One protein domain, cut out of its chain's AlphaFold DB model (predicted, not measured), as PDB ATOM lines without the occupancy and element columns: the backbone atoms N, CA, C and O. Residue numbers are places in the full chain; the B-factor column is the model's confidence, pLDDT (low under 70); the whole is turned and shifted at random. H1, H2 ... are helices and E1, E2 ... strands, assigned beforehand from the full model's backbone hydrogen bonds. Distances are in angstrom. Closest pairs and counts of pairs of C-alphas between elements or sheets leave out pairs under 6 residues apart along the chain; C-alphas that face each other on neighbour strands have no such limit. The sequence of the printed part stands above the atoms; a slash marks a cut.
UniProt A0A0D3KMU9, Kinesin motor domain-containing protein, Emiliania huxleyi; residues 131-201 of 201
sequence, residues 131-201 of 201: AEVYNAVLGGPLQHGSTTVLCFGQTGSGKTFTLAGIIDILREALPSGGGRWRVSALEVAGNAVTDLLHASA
ATOM      1  N   ALA A 131     -29.136 -32.065   2.889       93.19
ATOM      2  CA  ALA A 131     -28.655 -33.302   3.505       93.19
ATOM      3  C   ALA A 131     -28.358 -34.400   2.475       93.19
ATOM      4  O   ALA A 131     -27.308 -35.032   2.546       93.19
ATOM      5  N   GLU A 132     -29.226 -34.590   1.478       92.06
ATOM      6  CA  GLU A 132     -28.970 -35.533   0.379       92.06
ATOM      7  C   GLU A 132     -27.725 -35.134  -0.420       92.06
ATOM      8  O   GLU A 132     -26.859 -35.972  -0.675       92.06
ATOM      9  N   VAL A 133     -27.580 -33.842  -0.738       92.31
ATOM     10  CA  VAL A 133     -26.385 -33.312  -1.418       92.31
ATOM     11  C   VAL A 133     -25.131 -33.507  -0.559       92.31
ATOM     12  O   VAL A 133     -24.104 -33.954  -1.066       92.31
ATOM     13  N   TYR A 134     -25.203 -33.200   0.739       91.25
ATOM     14  CA  TYR A 134     -24.108 -33.390   1.692       91.25
ATOM     15  C   TYR A 134     -23.646 -34.849   1.735       91.25
ATOM     16  O   TYR A 134     -22.461 -35.125   1.555       91.25
ATOM     17  N   ASN A 135     -24.583 -35.779   1.930       88.19
ATOM     18  CA  ASN A 135     -24.287 -37.204   2.039       88.19
ATOM     19  C   ASN A 135     -23.633 -37.730   0.764       88.19
ATOM     20  O   ASN A 135     -22.644 -38.453   0.833       88.19
ATOM     21  N   ALA A 136     -24.141 -37.320  -0.396       85.44
ATOM     22  CA  ALA A 136     -23.586 -37.745  -1.668       85.44
ATOM     23  C   ALA A 136     -22.171 -37.189  -1.907       85.44
ATOM     24  O   ALA A 136     -21.302 -37.934  -2.343       85.44
ATOM     25  N   VAL A 137     -21.920 -35.907  -1.608       86.00
ATOM     26  CA  VAL A 137     -20.639 -35.234  -1.906       86.00
ATOM     27  C   VAL A 137     -19.546 -35.543  -0.883       86.00
ATOM     28  O   VAL A 137     -18.381 -35.663  -1.255       86.00
ATOM     29  N   LEU A 138     -19.893 -35.633   0.401       83.38
ATOM     30  CA  LEU A 138     -18.922 -35.766   1.489       83.38
ATOM     31  C   LEU A 138     -18.900 -37.163   2.119       83.38
ATOM     32  O   LEU A 138     -17.879 -37.534   2.693       83.38
ATOM     33  N   GLY A 139     -19.980 -37.948   2.009       72.25
ATOM     34  CA  GLY A 139     -20.050 -39.300   2.580       72.25
ATOM     35  C   GLY A 139     -19.958 -39.350   4.114       72.25
ATOM     36  O   GLY A 139     -19.752 -40.420   4.678       72.25
ATOM     37  N   GLY A 140     -20.086 -38.203   4.794       63.00
ATOM     38  CA  GLY A 140     -19.868 -38.026   6.234       63.00
ATOM     39  C   GLY A 140     -18.610 -37.203   6.565       63.00
ATOM     40  O   GLY A 140     -17.817 -36.869   5.682       63.00
ATOM     41  N   PRO A 141     -18.393 -36.833   7.839       53.84
ATOM     42  CA  PRO A 141     -17.241 -36.029   8.222       53.84
ATOM     43  C   PRO A 141     -15.930 -36.804   8.002       53.84
ATOM     44  O   PRO A 141     -15.718 -37.871   8.572       53.84
ATOM     45  N   LEU A 142     -15.017 -36.213   7.223       58.38
ATOM     46  CA  LEU A 142     -13.575 -36.520   7.229       58.38
ATOM     47  C   LEU A 142     -13.153 -37.908   6.714       58.38
ATOM     48  O   LEU A 142     -12.007 -38.301   6.926       58.38
ATOM     49  N   GLN A 143     -14.005 -38.633   5.980       57.97
ATOM     50  CA  GLN A 143     -13.647 -39.965   5.458       57.97
ATOM     51  C   GLN A 143     -12.420 -39.970   4.516       57.97
ATOM     52  O   GLN A 143     -11.812 -41.016   4.300       57.97
ATOM     53  N   HIS A 144     -12.030 -38.814   3.969       59.03
ATOM     54  CA  HIS A 144     -11.079 -38.706   2.857       59.03
ATOM     55  C   HIS A 144      -9.775 -37.958   3.204       59.03
ATOM     56  O   HIS A 144      -9.011 -37.592   2.312       59.03
ATOM     57  N   GLY A 145      -9.480 -37.731   4.489       72.25
ATOM     58  CA  GLY A 145      -8.294 -36.982   4.921       72.25
ATOM     59  C   GLY A 145      -8.432 -35.478   4.655       72.25
ATOM     60  O   GLY A 145      -8.766 -34.733   5.570       72.25
ATOM     61  N   SER A 146      -8.212 -35.037   3.413       79.75
ATOM     62  CA  SER A 146      -8.411 -33.646   2.973       79.75
ATOM     63  C   SER A 146      -9.473 -33.583   1.879       79.75
ATOM     64  O   SER A 146      -9.387 -34.296   0.879       79.75
ATOM     65  N   THR A 147     -10.487 -32.739   2.061       82.88
ATOM     66  CA  THR A 147     -11.606 -32.603   1.122       82.88
ATOM     67  C   THR A 147     -11.905 -31.137   0.880       82.88
ATOM     68  O   THR A 147     -12.078 -30.367   1.823       82.88
ATOM     69  N   THR A 148     -12.007 -30.767  -0.393       88.19
ATOM     70  CA  THR A 148     -12.350 -29.411  -0.823       88.19
ATOM     71  C   THR A 148     -13.666 -29.457  -1.580       88.19
ATOM     72  O   THR A 148     -13.773 -30.147  -2.592       88.19
ATOM     73  N   VAL A 149     -14.657 -28.700  -1.109       90.88
ATOM     74  CA  VAL A 149     -15.942 -28.519  -1.794       90.88
ATOM     75  C   VAL A 149     -16.011 -27.096  -2.323       90.88
ATOM     76  O   VAL A 149     -15.830 -26.140  -1.574       90.88
ATOM     77  N   LEU A 150     -16.281 -26.962  -3.620       93.75
ATOM     78  CA  LEU A 150     -16.442 -25.676  -4.289       93.75
ATOM     79  C   LEU A 150     -17.874 -25.559  -4.810       93.75
ATOM     80  O   LEU A 150     -18.326 -26.397  -5.589       93.75
ATOM     81  N   CYS A 151     -18.585 -24.506  -4.412       95.31
ATOM     82  CA  CYS A 151     -19.898 -24.188  -4.966       95.31
ATOM     83  C   CYS A 151     -19.746 -23.154  -6.091       95.31
ATOM     84  O   CYS A 151     -19.374 -22.011  -5.834       95.31
ATOM     85  N   PHE A 152     -20.071 -23.539  -7.326       96.06
ATOM     86  CA  PHE A 152     -19.979 -22.678  -8.509       96.06
ATOM     87  C   PHE A 152     -21.362 -22.353  -9.093       96.06
ATOM     88  O   PHE A 152     -22.301 -23.134  -8.963       96.06
ATOM     89  N   GLY A 153     -21.501 -21.182  -9.724       95.25
ATOM     90  CA  GLY A 153     -22.743 -20.733 -10.362       95.25
ATOM     91  C   GLY A 153     -22.965 -19.222 -10.273       95.25
ATOM     92  O   GLY A 153     -22.257 -18.512  -9.557       95.25
ATOM     93  N   GLN A 154     -23.977 -18.715 -10.975       94.06
ATOM     94  CA  GLN A 154     -24.341 -17.292 -10.968       94.06
ATOM     95  C   GLN A 154     -24.932 -16.817  -9.629       94.06
ATOM     96  O   GLN A 154     -25.301 -17.612  -8.759       94.06
ATOM     97  N   THR A 155     -25.037 -15.504  -9.434       95.00
ATOM     98  CA  THR A 155     -25.785 -14.936  -8.299       95.00
ATOM     99  C   THR A 155     -27.236 -15.422  -8.323       95.00
ATOM    100  O   THR A 155     -27.841 -15.546  -9.386       95.00
ATOM    101  N   GLY A 156     -27.767 -15.769  -7.150       94.06
ATOM    102  CA  GLY A 156     -29.112 -16.333  -7.017       94.06
ATOM    103  C   GLY A 156     -29.233 -17.824  -7.355       94.06
ATOM    104  O   GLY A 156     -30.326 -18.359  -7.250       94.06
ATOM    105  N   SER A 157     -28.156 -18.543  -7.707       95.25
ATOM    106  CA  SER A 157     -28.230 -19.986  -8.022       95.25
ATOM    107  C   SER A 157     -28.277 -20.919  -6.800       95.25
ATOM    108  O   SER A 157     -28.314 -22.133  -6.963       95.25
ATOM    109  N   GLY A 158     -28.230 -20.384  -5.573       96.56
ATOM    110  CA  GLY A 158     -28.274 -21.188  -4.341       96.56
ATOM    111  C   GLY A 158     -26.916 -21.653  -3.791       96.56
ATOM    112  O   GLY A 158     -26.886 -22.531  -2.931       96.56
ATOM    113  N   LYS A 159     -25.791 -21.060  -4.233       97.25
ATOM    114  CA  LYS A 159     -24.444 -21.356  -3.691       97.25
ATOM    115  C   LYS A 159     -24.376 -21.172  -2.173       97.25
ATOM    116  O   LYS A 159     -24.077 -22.121  -1.459       97.25
ATOM    117  N   THR A 160     -24.704 -19.971  -1.691       96.50
ATOM    118  CA  THR A 160     -24.671 -19.625  -0.262       96.50
ATOM    119  C   THR A 160     -25.634 -20.490   0.544       96.50
ATOM    120  O   THR A 160     -25.248 -21.007   1.581       96.50
ATOM    121  N   PHE A 161     -26.847 -20.724   0.028       97.06
ATOM    122  CA  PHE A 161     -27.836 -21.614   0.647       97.06
ATOM    123  C   PHE A 161     -27.294 -23.040   0.836       97.06
ATOM    124  O   PHE A 161     -27.426 -23.627   1.907       97.06
ATOM    125  N   THR A 162     -26.648 -23.588  -0.196       96.56
ATOM    126  CA  THR A 162     -26.081 -24.942  -0.151       96.56
ATOM    127  C   THR A 162     -24.894 -25.020   0.802       96.56
ATOM    128  O   THR A 162     -24.847 -25.921   1.635       96.56
ATOM    129  N   LEU A 163     -23.951 -24.078   0.707       95.44
ATOM    130  CA  LEU A 163     -22.750 -24.083   1.539       95.44
ATOM    131  C   LEU A 163     -23.078 -23.873   3.022       95.44
ATOM    132  O   LEU A 163     -22.542 -24.595   3.855       95.44
ATOM    133  N   ALA A 164     -23.985 -22.944   3.342       95.50
ATOM    134  CA  ALA A 164     -24.437 -22.713   4.712       95.50
ATOM    135  C   ALA A 164     -25.054 -23.981   5.318       95.50
ATOM    136  O   ALA A 164     -24.614 -24.422   6.374       95.50
ATOM    137  N   GLY A 165     -25.973 -24.643   4.604       95.56
ATOM    138  CA  GLY A 165     -26.572 -25.882   5.103       95.56
ATOM    139  C   GLY A 165     -25.571 -27.039   5.239       95.56
ATOM    140  O   GLY A 165     -25.686 -27.836   6.163       95.56
ATOM    141  N   ILE A 166     -24.555 -27.127   4.372       92.88
ATOM    142  CA  ILE A 166     -23.453 -28.094   4.541       92.88
ATOM    143  C   ILE A 166     -22.658 -27.799   5.819       92.88
ATOM    144  O   ILE A 166     -22.309 -28.730   6.541       92.88
ATOM    145  N   ILE A 167     -22.371 -26.527   6.109       92.00
ATOM    146  CA  ILE A 167     -21.670 -26.116   7.335       92.00
ATOM    147  C   ILE A 167     -22.499 -26.465   8.576       92.00
ATOM    148  O   ILE A 167     -21.935 -26.984   9.538       92.00
ATOM    149  N   ASP A 168     -23.814 -26.242   8.543       93.25
ATOM    150  CA  ASP A 168     -24.718 -26.596   9.646       93.25
ATOM    151  C   ASP A 168     -24.718 -28.109   9.910       93.25
ATOM    152  O   ASP A 168     -24.508 -28.538  11.045       93.25
ATOM    153  N   ILE A 169     -24.832 -28.929   8.860       91.94
ATOM    154  CA  ILE A 169     -24.756 -30.394   8.985       91.94
ATOM    155  C   ILE A 169     -23.384 -30.829   9.514       91.94
ATOM    156  O   ILE A 169     -23.297 -31.679  10.399       91.94
ATOM    157  N   LEU A 170     -22.293 -30.244   9.002       87.81
ATOM    158  CA  LEU A 170     -20.944 -30.542   9.487       87.81
ATOM    159  C   LEU A 170     -20.812 -30.223  10.972       87.81
ATOM    160  O   LEU A 170     -20.274 -31.039  11.712       87.81
ATOM    161  N   ARG A 171     -21.319 -29.069  11.413       87.12
ATOM    162  CA  ARG A 171     -21.295 -28.653  12.817       87.12
ATOM    163  C   ARG A 171     -21.968 -29.683  13.724       87.12
ATOM    164  O   ARG A 171     -21.437 -29.952  14.797       87.12
ATOM    165  N   GLU A 172     -23.100 -30.242  13.307       86.62
ATOM    166  CA  GLU A 172     -23.818 -31.282  14.055       86.62
ATOM    167  C   GLU A 172     -23.105 -32.640  14.015       86.62
ATOM    168  O   GLU A 172     -23.117 -33.378  14.998       86.62
ATOM    169  N   ALA A 173     -22.445 -32.961  12.899       83.06
ATOM    170  CA  ALA A 173     -21.742 -34.224  12.701       83.06
ATOM    171  C   ALA A 173     -20.356 -34.287  13.376       83.06
ATOM    172  O   ALA A 173     -19.777 -35.372  13.480       83.06
ATOM    173  N   LEU A 174     -19.792 -33.154  13.817       79.56
ATOM    174  CA  LEU A 174     -18.494 -33.124  14.497       79.56
ATOM    175  C   LEU A 174     -18.574 -33.860  15.849       79.56
ATOM    176  O   LEU A 174     -19.358 -33.469  16.719       79.56
ATOM    177  N   PRO A 175     -17.745 -34.896  16.085       75.25
ATOM    178  CA  PRO A 175     -17.817 -35.658  17.320       75.25
ATOM    179  C   PRO A 175     -17.442 -34.796  18.527       75.25
ATOM    180  O   PRO A 175     -16.443 -34.072  18.532       75.25
ATOM    181  N   SER A 176     -18.240 -34.917  19.588       70.50
ATOM    182  CA  SER A 176     -18.119 -34.107  20.806       70.50
ATOM    183  C   SER A 176     -16.942 -34.504  21.715       70.50
ATOM    184  O   SER A 176     -16.747 -33.876  22.751       70.50
ATOM    185  N   GLY A 177     -16.155 -35.534  21.368       70.44
ATOM    186  CA  GLY A 177     -15.112 -36.095  22.236       70.44
ATOM    187  C   GLY A 177     -13.753 -36.299  21.556       70.44
ATOM    188  O   GLY A 177     -13.675 -36.770  20.426       70.44
ATOM    189  N   GLY A 178     -12.673 -35.988  22.283       66.00
ATOM    190  CA  GLY A 178     -11.308 -36.476  22.019       66.00
ATOM    191  C   GLY A 178     -10.440 -35.704  21.013       66.00
ATOM    192  O   GLY A 178      -9.253 -36.006  20.915       66.00
ATOM    193  N   GLY A 179     -10.975 -34.706  20.299       73.00
ATOM    194  CA  GLY A 179     -10.243 -33.935  19.280       73.00
ATOM    195  C   GLY A 179     -10.205 -32.424  19.539       73.00
ATOM    196  O   GLY A 179     -11.118 -31.858  20.137       73.00
ATOM    197  N   ARG A 180      -9.148 -31.750  19.063       82.50
ATOM    198  CA  ARG A 180      -9.087 -30.281  18.981       82.50
ATOM    199  C   ARG A 180      -9.493 -29.847  17.574       82.50
ATOM    200  O   ARG A 180      -8.782 -30.133  16.616       82.50
ATOM    201  N   TRP A 181     -10.584 -29.099  17.477       83.12
ATOM    202  CA  TRP A 181     -11.062 -28.516  16.225       83.12
ATOM    203  C   TRP A 181     -10.523 -27.096  16.046       83.12
ATOM    204  O   TRP A 181     -10.423 -26.335  17.010       83.12
ATOM    205  N   ARG A 182     -10.182 -26.730  14.809       88.00
ATOM    206  CA  ARG A 182      -9.880 -25.350  14.418       88.00
ATOM    207  C   ARG A 182     -10.747 -24.996  13.221       88.00
ATOM    208  O   ARG A 182     -10.794 -25.755  12.259       88.00
ATOM    209  N   VAL A 183     -11.395 -23.842  13.297       89.19
ATOM    210  CA  VAL A 183     -12.201 -23.277  12.215       89.19
ATOM    211  C   VAL A 183     -11.565 -21.958  11.801       89.19
ATOM    212  O   VAL A 183     -11.090 -21.202  12.648       89.19
ATOM    213  N   SER A 184     -11.539 -21.704  10.500       93.00
ATOM    214  CA  SER A 184     -11.110 -20.437   9.914       93.00
ATOM    215  C   SER A 184     -12.106 -20.071   8.823       93.00
ATOM    216  O   SER A 184     -12.520 -20.946   8.061       93.00
ATOM    217  N   ALA A 185     -12.499 -18.801   8.756       94.69
ATOM    218  CA  ALA A 185     -13.393 -18.287   7.727       94.69
ATOM    219  C   ALA A 185     -12.742 -17.060   7.092       94.69
ATOM    220  O   ALA A 185     -12.415 -16.100   7.783       94.69
ATOM    221  N   LEU A 186     -12.519 -17.123   5.784       95.56
ATOM    222  CA  LEU A 186     -11.803 -16.099   5.035       95.56
ATOM    223  C   LEU A 186     -12.668 -15.641   3.864       95.56
ATOM    224  O   LEU A 186     -13.265 -16.470   3.175       95.56
ATOM    225  N   GLU A 187     -12.684 -14.339   3.615       95.81
ATOM    226  CA  GLU A 187     -13.199 -13.760   2.379       95.81
ATOM    227  C   GLU A 187     -12.030 -13.333   1.496       95.81
ATOM    228  O   GLU A 187     -11.080 -12.705   1.964       95.81
ATOM    229  N   VAL A 188     -12.110 -13.667   0.208       95.62
ATOM    230  CA  VAL A 188     -11.167 -13.202  -0.810       95.62
ATOM    231  C   VAL A 188     -11.927 -12.304  -1.780       95.62
ATOM    232  O   VAL A 188     -12.774 -12.785  -2.533       95.62
ATOM    233  N   ALA A 189     -11.620 -11.007  -1.766       94.25
ATOM    234  CA  ALA A 189     -12.269  -9.994  -2.592       94.25
ATOM    235  C   ALA A 189     -11.215  -9.176  -3.352       94.25
ATOM    236  O   ALA A 189     -10.513  -8.337  -2.787       94.25
ATOM    237  N   GLY A 190     -11.080  -9.435  -4.656       94.31
ATOM    238  CA  GLY A 190     -10.030  -8.824  -5.471       94.31
ATOM    239  C   GLY A 190      -8.638  -9.250  -4.994       94.31
ATOM    240  O   GLY A 190      -8.288 -10.422  -5.082       94.31
ATOM    241  N   ASN A 191      -7.848  -8.295  -4.504       94.62
ATOM    242  CA  ASN A 191      -6.523  -8.536  -3.922       94.62
ATOM    243  C   ASN A 191      -6.525  -8.563  -2.382       94.62
ATOM    244  O   ASN A 191      -5.458  -8.706  -1.786       94.62
ATOM    245  N   ALA A 192      -7.685  -8.404  -1.742       94.38
ATOM    246  CA  ALA A 192      -7.821  -8.412  -0.293       94.38
ATOM    247  C   ALA A 192      -8.215  -9.804   0.221       94.38
ATOM    248  O   ALA A 192      -9.032 -10.497  -0.390       94.38
ATOM    249  N   VAL A 193      -7.643 -10.184   1.365       96.31
ATOM    250  CA  VAL A 193      -8.031 -11.369   2.139       96.31
ATOM    251  C   VAL A 193      -8.399 -10.910   3.543       96.31
ATOM    252  O   VAL A 193      -7.554 -10.355   4.247       96.31
ATOM    253  N   THR A 194      -9.645 -11.143   3.940       96.19
ATOM    254  CA  THR A 194     -10.201 -10.692   5.222       96.19
ATOM    255  C   THR A 194     -10.553 -11.897   6.086       96.19
ATOM    256  O   THR A 194     -11.220 -12.821   5.620       96.19
ATOM    257  N   ASP A 195     -10.123 -11.890   7.350       95.94
ATOM    258  CA  ASP A 195     -10.538 -12.891   8.337       95.94
ATOM    259  C   ASP A 195     -11.929 -12.547   8.878       95.94
ATOM    260  O   ASP A 195     -12.104 -11.555   9.579       95.94
ATOM    261  N   LEU A 196     -12.919 -13.376   8.558       94.75
ATOM    262  CA  LEU A 196     -14.317 -13.142   8.919       94.75
ATOM    263  C   LEU A 196     -14.623 -13.430  10.395       94.75
ATOM    264  O   LEU A 196     -15.684 -13.042  10.876       94.75
ATOM    265  N   LEU A 197     -13.732 -14.113  11.121       93.94
ATOM    266  CA  LEU A 197     -13.911 -14.402  12.549       93.94
ATOM    267  C   LEU A 197     -13.282 -13.331  13.445       93.94
ATOM    268  O   LEU A 197     -13.634 -13.222  14.621       93.94
ATOM    269  N   HIS A 198     -12.343 -12.560  12.896       89.44
ATOM    270  CA  HIS A 198     -11.560 -11.569  13.633       89.44
ATOM    271  C   HIS A 198     -11.604 -10.163  13.022       89.44
ATOM    272  O   HIS A 198     -10.949  -9.261  13.544       89.44
ATOM    273  N   ALA A 199     -12.380  -9.947  11.956       73.38
ATOM    274  CA  ALA A 199     -12.632  -8.617  11.422       73.38
ATOM    275  C   ALA A 199     -13.338  -7.752  12.477       73.38
ATOM    276  O   ALA A 199     -14.459  -8.036  12.900       73.38
ATOM    277  N   SER A 200     -12.669  -6.688  12.915       60.09
ATOM    278  CA  SER A 200     -13.287  -5.608  13.681       60.09
ATOM    279  C   SER A 200     -14.283  -4.864  12.784       60.09
ATOM    280  O   SER A 200     -13.895  -4.422  11.702       60.09
ATOM    281  N   ALA A 201     -15.538  -4.782  13.236       55.09
ATOM    282  CA  ALA A 201     -16.622  -4.034  12.593       55.09
ATOM    283  C   ALA A 201     -16.342  -2.525  12.521       55.09
ATOM    284  O   ALA A 201     -15.669  -2.007  13.445       55.09
TER     285      ALA A 201
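This is residues 131 to 201 of the 201 residues of the protein "Kinesin motor domain-containing protein" of Emiliania huxleyi (UniProt A0A0D3KMU9). A small two-strand hairpin, E1 and E2, stands off from a pair of helices, the longer H2 with the short H1 packed across it, and two long links without named elements join these parts into a loose whole. Residues 153 to 158, 176 to 182 and 188 to 193 stick out from the rest. The printed part has 71 residues with two named helices and two named strands, in the order H1, H2, E1, E2; the sheet order is E1 - E2, antiparallel. The class is mixed, helices and strands, with under half of the residues in named elements. The whole is loose, with a radius of gyration of the C-alphas of 14.3 A, and spans 36 by 30 by 20 A.

E1 is residues 186 to 189, 9.8 A long, and E2 is residues 192 to 195, 10.1 A long, ending at C-alpha 195 (-10.538, -12.891, 8.337). H2 is residues 159 to 173, 21.0 A long, from C-alpha 159 at (-24.444, -21.356, -3.691). H1 is residues 131 to 138, 10.2 A long, from C-alpha 131 at (-28.655, -33.302, 3.505).

E1 and E2 form a hairpin, antiparallel at 159 degrees, with N 187 and O 194 at 2.9 A and N 189 and O 192 at 3.0 A, within hydrogen-bond range. E2 is apart from H2. H1 touches H2, which touches it with residues 165 to 169 alone; the closest C-alphas of the two, those of Tyr 134 and Ile 166, are 6.0 A apart. Their lines are about perpendicular, at 83 degrees. H1 is apart from E1 and E2. In H1 and H2 every O i to N i+4 pair is within hydrogen-bond range.

The two C-alphas farthest apart, of Gln 154 and Gly 178, are 40.3 A apart. The printed part has no cut. The links H1 to H2 and H2 to E1 are long, and E1 to E2 is tight. Mean pLDDT of the printed part is 86.2; residues 140 to 144, 178 and 200 to 201 are under 70.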